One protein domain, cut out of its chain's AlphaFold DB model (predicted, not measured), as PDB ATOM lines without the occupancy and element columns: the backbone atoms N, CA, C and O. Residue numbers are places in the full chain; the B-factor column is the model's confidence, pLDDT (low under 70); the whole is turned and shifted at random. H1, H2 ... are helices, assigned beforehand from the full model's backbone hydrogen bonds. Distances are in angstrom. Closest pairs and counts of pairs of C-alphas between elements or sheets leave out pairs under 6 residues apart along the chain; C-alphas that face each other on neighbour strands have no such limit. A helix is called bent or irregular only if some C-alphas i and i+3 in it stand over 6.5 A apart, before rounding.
ATOM      1  N   VAL A 270     -23.829 -33.161   1.857       85.69
ATOM      2  CA  VAL A 270     -23.352 -33.370   3.232       85.69
ATOM      3  C   VAL A 270     -21.891 -32.940   3.377       85.69
ATOM      4  O   VAL A 270     -21.583 -32.161   4.276       85.69
ATOM      5  N   VAL A 271     -21.000 -33.378   2.479       87.56
ATOM      6  CA  VAL A 271     -19.574 -32.999   2.516       87.56
ATOM      7  C   VAL A 271     -19.393 -31.485   2.365       87.56
ATOM      8  O   VAL A 271     -18.655 -30.881   3.137       87.56
ATOM      9  N   LEU A 272     -20.114 -30.844   1.440       88.94
ATOM     10  CA  LEU A 272     -20.070 -29.388   1.271       88.94
ATOM     11  C   LEU A 272     -20.567 -28.644   2.517       88.94
ATOM     12  O   LEU A 272     -19.958 -27.649   2.900       88.94
ATOM     13  N   CYS A 273     -21.616 -29.135   3.182       86.19
ATOM     14  CA  CYS A 273     -22.094 -28.560   4.442       86.19
ATOM     15  C   CYS A 273     -21.042 -28.687   5.559       86.19
ATOM     16  O   CYS A 273     -20.773 -27.716   6.269       86.19
ATOM     17  N   VAL A 274     -20.374 -29.844   5.654       86.88
ATOM     18  CA  VAL A 274     -19.276 -30.088   6.604       86.88
ATOM     19  C   VAL A 274     -18.110 -29.121   6.365       86.88
ATOM     20  O   VAL A 274     -17.675 -28.434   7.292       86.88
ATOM     21  N   CYS A 275     -17.642 -29.015   5.119       88.69
ATOM     22  CA  CYS A 275     -16.538 -28.135   4.737       88.69
ATOM     23  C   CYS A 275     -16.878 -26.648   4.923       88.69
ATOM     24  O   CYS A 275     -16.063 -25.903   5.464       88.69
ATOM     25  N   ALA A 276     -18.079 -26.216   4.522       88.19
ATOM     26  CA  ALA A 276     -18.528 -24.833   4.687       88.19
ATOM     27  C   ALA A 276     -18.648 -24.445   6.168       88.19
ATOM     28  O   ALA A 276     -18.261 -23.342   6.549       88.19
ATOM     29  N   SER A 277     -19.131 -25.362   7.008       87.25
ATOM     30  CA  SER A 277     -19.242 -25.142   8.448       87.25
ATOM     31  C   SER A 277     -17.860 -25.038   9.115       87.25
ATOM     32  O   SER A 277     -17.634 -24.100   9.877       87.25
ATOM     33  N   TRP A 278     -16.897 -25.904   8.761       90.12
ATOM     34  CA  TRP A 278     -15.505 -25.813   9.242       90.12
ATOM     35  C   TRP A 278     -14.795 -24.524   8.793       90.12
ATOM     36  O   TRP A 278     -14.182 -23.823   9.604       90.12
ATOM     37  N   ALA A 279     -14.932 -24.153   7.514       90.31
ATOM     38  CA  ALA A 279     -14.423 -22.881   7.001       90.31
ATOM     39  C   ALA A 279     -15.061 -21.689   7.741       90.31
ATOM     40  O   ALA A 279     -14.353 -20.770   8.160       90.31
ATOM     41  N   GLY A 280     -16.374 -21.754   7.989       88.38
ATOM     42  CA  GLY A 280     -17.116 -20.800   8.809       88.38
ATOM     43  C   GLY A 280     -16.553 -20.663  10.226       88.38
ATOM     44  O   GLY A 280     -16.340 -19.537  10.669       88.38
ATOM     45  N   SER A 281     -16.225 -21.770  10.908       83.69
ATOM     46  CA  SER A 281     -15.594 -21.733  12.240       83.69
ATOM     47  C   SER A 281     -14.283 -20.962  12.229       83.69
ATOM     48  O   SER A 281     -14.046 -20.151  13.117       83.69
ATOM     49  N   THR A 282     -13.418 -21.219  11.243       86.00
ATOM     50  CA  THR A 282     -12.074 -20.620  11.223       86.00
ATOM     51  C   THR A 282     -12.105 -19.121  10.933       86.00
ATOM     52  O   THR A 282     -11.333 -18.368  11.530       86.00
ATOM     53  N   GLN A 283     -13.026 -18.656  10.080       82.31
ATOM     54  CA  GLN A 283     -13.226 -17.222   9.853       82.31
ATOM     55  C   GLN A 283     -13.929 -16.547  11.033       82.31
ATOM     56  O   GLN A 283     -13.518 -15.458  11.437       82.31
ATOM     57  N   LEU A 284     -14.931 -17.205  11.628       81.62
ATOM     58  CA  LEU A 284     -15.595 -16.710  12.830       81.62
ATOM     59  C   LEU A 284     -14.588 -16.575  13.976       81.62
ATOM     60  O   LEU A 284     -14.485 -15.497  14.541       81.62
ATOM     61  N   ALA A 285     -13.758 -17.589  14.232       82.44
ATOM     62  CA  ALA A 285     -12.705 -17.545  15.244       82.44
ATOM     63  C   ALA A 285     -11.735 -16.370  15.029       82.44
ATOM     64  O   ALA A 285     -11.474 -15.627  15.971       82.44
ATOM     65  N   LYS A 286     -11.259 -16.132  13.796       81.50
ATOM     66  CA  LYS A 286     -10.383 -14.983  13.479       81.50
ATOM     67  C   LYS A 286     -11.037 -13.620  13.757       81.50
ATOM     68  O   LYS A 286     -10.332 -12.687  14.132       81.50
ATOM     69  N   LEU A 287     -12.357 -13.499  13.593       80.69
ATOM     70  CA  LEU A 287     -13.120 -12.290  13.938       80.69
ATOM     71  C   LEU A 287     -13.407 -12.196  15.449       80.69
ATOM     72  O   LEU A 287     -13.335 -11.115  16.033       80.69
ATOM     73  N   THR A 288     -13.702 -13.326  16.093       74.62
ATOM     74  CA  THR A 288     -14.040 -13.424  17.518       74.62
ATOM     75  C   THR A 288     -12.817 -13.135  18.396       74.62
ATOM     76  O   THR A 288     -12.905 -12.258  19.251       74.62
ATOM     77  N   PHE A 289     -11.650 -13.722  18.104       73.25
ATOM     78  CA  PHE A 289     -10.392 -13.486  18.841       73.25
ATOM     79  C   PHE A 289      -9.895 -12.032  18.835       73.25
ATOM     80  O   PHE A 289      -9.037 -11.684  19.638       73.25
ATOM     81  N   ARG A 290     -10.396 -11.174  17.936       75.56
ATOM     82  CA  ARG A 290     -10.065  -9.739  17.930       75.56
ATOM     83  C   ARG A 290     -11.061  -8.851  18.662       75.56
ATOM     84  O   ARG A 290     -10.773  -7.670  18.818       75.56
ATOM     85  N   THR A 291     -12.221  -9.377  19.062       70.25
ATOM     86  CA  THR A 291     -13.348  -8.509  19.434       70.25
ATOM     87  C   THR A 291     -14.174  -8.994  20.624       70.25
ATOM     88  O   THR A 291     -14.778  -8.157  21.284       70.25
ATOM     89  N   PHE A 292     -14.251 -10.300  20.905       60.81
ATOM     90  CA  PHE A 292     -15.102 -10.826  21.978       60.81
ATOM     91  C   PHE A 292     -14.672 -12.228  22.437       60.81
ATOM     92  O   PHE A 292     -14.765 -13.181  21.664       60.81
ATOM     93  N   ASP A 293     -14.329 -12.390  23.716       60.62
ATOM     94  CA  ASP A 293     -14.242 -13.707  24.361       60.62
ATOM     95  C   ASP A 293     -15.652 -14.282  24.565       60.62
ATOM     96  O   ASP A 293     -16.277 -14.139  25.615       60.62
ATOM     97  N   ALA A 294     -16.189 -14.910  23.518       69.38
ATOM     98  CA  ALA A 294     -17.535 -15.474  23.501       69.38
ATOM     99  C   ALA A 294     -17.513 -17.019  23.506       69.38
ATOM    100  O   ALA A 294     -17.811 -17.636  22.479       69.38
ATOM    101  N   PRO A 295     -17.258 -17.697  24.648       77.44
ATOM    102  CA  PRO A 295     -17.363 -19.161  24.738       77.44
ATOM    103  C   PRO A 295     -18.769 -19.672  24.370       77.44
ATOM    104  O   PRO A 295     -18.940 -20.824  23.960       77.44
ATOM    105  N   PHE A 296     -19.777 -18.797  24.449       79.06
ATOM    106  CA  PHE A 296     -21.141 -19.057  24.011       79.06
ATOM    107  C   PHE A 296     -21.251 -19.384  22.511       79.06
ATOM    108  O   PHE A 296     -21.965 -20.322  22.164       79.06
ATOM    109  N   THR A 297     -20.538 -18.687  21.614       76.56
ATOM    110  CA  THR A 297     -20.642 -18.958  20.162       76.56
ATOM    111  C   THR A 297     -19.989 -20.284  19.789       76.56
ATOM    112  O   THR A 297     -20.543 -21.029  18.982       76.56
ATOM    113  N   LEU A 298     -18.865 -20.623  20.425       78.88
ATOM    114  CA  LEU A 298     -18.168 -21.899  20.244       78.88
ATOM    115  C   LEU A 298     -19.023 -23.070  20.766       78.88
ATOM    116  O   LEU A 298     -19.202 -24.071  20.071       78.88
ATOM    117  N   THR A 299     -19.650 -22.903  21.935       85.19
ATOM    118  CA  THR A 299     -20.588 -23.887  22.508       85.19
ATOM    119  C   THR A 299     -21.844 -24.051  21.646       85.19
ATOM    120  O   THR A 299     -22.245 -25.175  21.343       85.19
ATOM    121  N   TRP A 300     -22.447 -22.948  21.192       84.38
ATOM    122  CA  TRP A 300     -23.598 -22.949  20.280       84.38
ATOM    123  C   TRP A 300     -23.269 -23.623  18.942       84.38
ATOM    124  O   TRP A 300     -24.075 -24.380  18.402       84.38
ATOM    125  N   PHE A 301     -22.069 -23.401  18.410       82.12
ATOM    126  CA  PHE A 301     -21.617 -24.061  17.192       82.12
ATOM    127  C   PHE A 301     -21.486 -25.579  17.397       82.12
ATOM    128  O   PHE A 301     -22.029 -26.360  16.613       82.12
ATOM    129  N   ALA A 302     -20.848 -26.006  18.493       82.69
ATOM    130  CA  ALA A 302     -20.702 -27.419  18.838       82.69
ATOM    131  C   ALA A 302     -22.055 -28.129  19.051       82.69
ATOM    132  O   ALA A 302     -22.229 -29.268  18.609       82.69
ATOM    133  N   THR A 303     -23.046 -27.482  19.674       89.25
ATOM    134  CA  THR A 303     -24.380 -28.088  19.850       89.25
ATOM    135  C   THR A 303     -25.148 -28.198  18.530       89.25
ATOM    136  O   THR A 303     -25.722 -29.255  18.266       89.25
ATOM    137  N   ASN A 304     -25.089 -27.193  17.646       85.44
ATOM    138  CA  ASN A 304     -25.692 -27.283  16.305       85.44
ATOM    139  C   ASN A 304     -25.110 -28.435  15.470       85.44
ATOM    140  O   ASN A 304     -25.853 -29.132  14.779       85.44
ATOM    141  N   TRP A 305     -23.804 -28.692  15.569       83.50
ATOM    142  CA  TRP A 305     -23.187 -29.849  14.918       83.50
ATOM    143  C   TRP A 305     -23.715 -31.185  15.429       83.50
ATOM    144  O   TRP A 305     -24.003 -32.068  14.623       83.50
ATOM    145  N   ASN A 306     -23.901 -31.331  16.741       86.12
ATOM    146  CA  ASN A 306     -24.516 -32.534  17.301       86.12
ATOM    147  C   ASN A 306     -25.938 -32.738  16.741       86.12
ATOM    148  O   ASN A 306     -26.266 -33.836  16.288       86.12
ATOM    149  N   PHE A 307     -26.746 -31.673  16.657       87.88
ATOM    150  CA  PHE A 307     -28.075 -31.724  16.031       87.88
ATOM    151  C   PHE A 307     -28.063 -32.049  14.528       87.88
ATOM    152  O   PHE A 307     -29.059 -32.568  14.030       87.88
ATOM    153  N   LEU A 308     -26.967 -31.797  13.804       83.00
ATOM    154  CA  LEU A 308     -26.805 -32.204  12.402       83.00
ATOM    155  C   LEU A 308     -26.308 -33.652  12.260       83.00
ATOM    156  O   LEU A 308     -26.769 -34.375  11.373       83.00
ATOM    157  N   PHE A 309     -25.409 -34.106  13.138       83.00
ATOM    158  CA  PHE A 309     -24.868 -35.465  13.083       83.00
ATOM    159  C   PHE A 309     -25.887 -36.541  13.475       83.00
ATOM    160  O   PHE A 309     -25.899 -37.597  12.843       83.00
ATOM    161  N   PHE A 310     -26.770 -36.298  14.453       87.88
ATOM    162  CA  PHE A 310     -27.771 -37.295  14.869       87.88
ATOM    163  C   PHE A 310     -28.723 -37.725  13.727       87.88
ATOM    164  O   PHE A 310     -28.805 -38.928  13.458       87.88
ATOM    165  N   PRO A 311     -29.396 -36.806  12.998       85.88
ATOM    166  CA  PRO A 311     -30.218 -37.162  11.842       85.88
ATOM    167  C   PRO A 311     -29.401 -37.776  10.705       85.88
ATOM    168  O   PRO A 311     -29.863 -38.721  10.071       85.88
ATOM    169  N   LEU A 312     -28.184 -37.277  10.458       84.62
ATOM    170  CA  LEU A 312     -27.319 -37.770   9.385       84.62
ATOM    171  C   LEU A 312     -26.884 -39.227   9.619       84.62
ATOM    172  O   LEU A 312     -26.945 -40.046   8.701       84.62
ATOM    173  N   TYR A 313     -26.510 -39.565  10.855       86.12
ATOM    174  CA  TYR A 313     -26.191 -40.929  11.273       86.12
ATOM    175  C   TYR A 313     -27.391 -41.869  11.072       86.12
ATOM    176  O   TYR A 313     -27.262 -42.941  10.472       86.12
ATOM    177  N   TYR A 314     -28.582 -41.438  11.501       87.69
ATOM    178  CA  TYR A 314     -29.809 -42.222  11.345       87.69
ATOM    179  C   TYR A 314     -30.233 -42.387   9.879       87.69
ATOM    180  O   TYR A 314     -30.623 -43.486   9.476       87.69
ATOM    181  N   ALA A 315     -30.105 -41.339   9.061       85.06
ATOM    182  CA  ALA A 315     -30.357 -41.391   7.625       85.06
ATOM    183  C   ALA A 315     -29.393 -42.365   6.926       85.06
ATOM    184  O   ALA A 315     -29.832 -43.194   6.129       85.06
ATOM    185  N   GLY A 316     -28.105 -42.351   7.288       83.81
ATOM    186  CA  GLY A 316     -27.120 -43.324   6.804       83.81
ATOM    187  C   GLY A 316     -27.516 -44.774   7.108       83.81
ATOM    188  O   GLY A 316     -27.482 -45.630   6.217       83.81
ATOM    189  N   HIS A 317     -27.972 -45.055   8.333       81.75
ATOM    190  CA  HIS A 317     -28.493 -46.375   8.702       81.75
ATOM    191  C   HIS A 317     -29.784 -46.753   7.954       81.75
ATOM    192  O   HIS A 317     -29.897 -47.889   7.484       81.75
ATOM    193  N   ALA A 318     -30.729 -45.824   7.787       81.19
ATOM    194  CA  ALA A 318     -31.969 -46.055   7.041       81.19
ATOM    195  C   ALA A 318     -31.717 -46.316   5.540       81.19
ATOM    196  O   ALA A 318     -32.362 -47.171   4.930       81.19
ATOM    197  N   CYS A 319     -30.731 -45.646   4.939       77.19
ATOM    198  CA  CYS A 319     -30.315 -45.916   3.563       77.19
ATOM    199  C   CYS A 319     -29.607 -47.279   3.419       77.19
ATOM    200  O   CYS A 319     -29.824 -47.974   2.423       77.19
ATOM    201  N   GLN A 320     -28.807 -47.704   4.407       71.06
ATOM    202  CA  GLN A 320     -28.138 -49.015   4.386       71.06
ATOM    203  C   GLN A 320     -29.105 -50.207   4.469       71.06
ATOM    204  O   GLN A 320     -28.824 -51.262   3.890       71.06
ATOM    205  N   SER A 321     -30.220 -50.090   5.192       64.44
ATOM    206  CA  SER A 321     -31.198 -51.181   5.321       64.44
ATOM    207  C   SER A 321     -32.026 -51.378   4.044       64.44
ATOM    208  O   SER A 321     -32.257 -52.526   3.651       64.44
ATOM    209  N   ALA A 322     -32.369 -50.298   3.334       60.56
ATOM    210  CA  ALA A 322     -33.044 -50.359   2.032       60.56
ATOM    211  C   ALA A 322     -32.204 -51.082   0.953       60.56
ATOM    212  O   ALA A 322     -32.729 -51.891   0.182       60.56
ATOM    213  N   GLU A 323     -30.885 -50.860   0.928       61.28
ATOM    214  CA  GLU A 323     -29.967 -51.506  -0.026       61.28
ATOM    215  C   GLU A 323     -29.960 -53.046   0.130       61.28
ATOM    216  O   GLU A 323     -29.950 -53.788  -0.858       61.28
ATOM    217  N   LYS A 324     -30.034 -53.550   1.371       56.72
ATOM    218  CA  LYS A 324     -29.942 -54.991   1.677       56.72
ATOM    219  C   LYS A 324     -31.180 -55.799   1.261       56.72
ATOM    220  O   LYS A 324     -31.047 -56.998   1.004       56.72
TER     221      LYS A 324
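This is residues 270 to 324 of the 518 residues of the protein "Solute carrier family 35 member F3" of Tupaia chinensis (UniProt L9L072). A long helix, H2, and a shorter one, H1, run side by side in opposite senses with a narrow gap between them, joined at one end by a loop; residues 313 to 324 of H2 stick out beyond H1 and stand free. Together they make a flat-sided rod, its C-alphas spanning 52 by 19 by 7 A. The printed part has 55 residues with two named helices, H1 then H2 along the chain, and no named strand; the class is all helix. The whole is only just extended, close to loose, with a radius of gyration of the C-alphas of 15.3 A.

Find C-alpha 295 at (-17.363, -19.161, 24.738); from there H2, residues 295 to 324, runs 44.4 A to C-alpha 324 at (-29.942, -54.991, 1.677). H2 is neither bent nor irregular, but only just: C-alphas 308 and 311 are 6.0 A apart. Go back to C-alpha 270 at (-23.352, -33.370, 3.232), where H1, residues 270 to 288, begins and runs 26.2 A to C-alpha 288.

Compare the N-to-C directions: (-0.29, -0.81, -0.51) for H2 and (0.37, 0.76, 0.53) for H1. The two helices are near each other, with 17 pairs of C-alphas within 10 A, the closest 8.1 A apart. In H1 every O i to N i+4 pair is within hydrogen-bond range; in H2, 23 of 26 are.

Look to Thr 291 and Lys 324 for the two C-alphas farthest apart, 52.5 A. Residues 289 to 294 form the short link from H1 to H2, and the printed part has no cut. Without residues 313 to 324 the body spans 34 by 19 by 5 A. The mean pLDDT of the printed part is 80.6, and residues 292 to 294 and 321 to 324 are under 70.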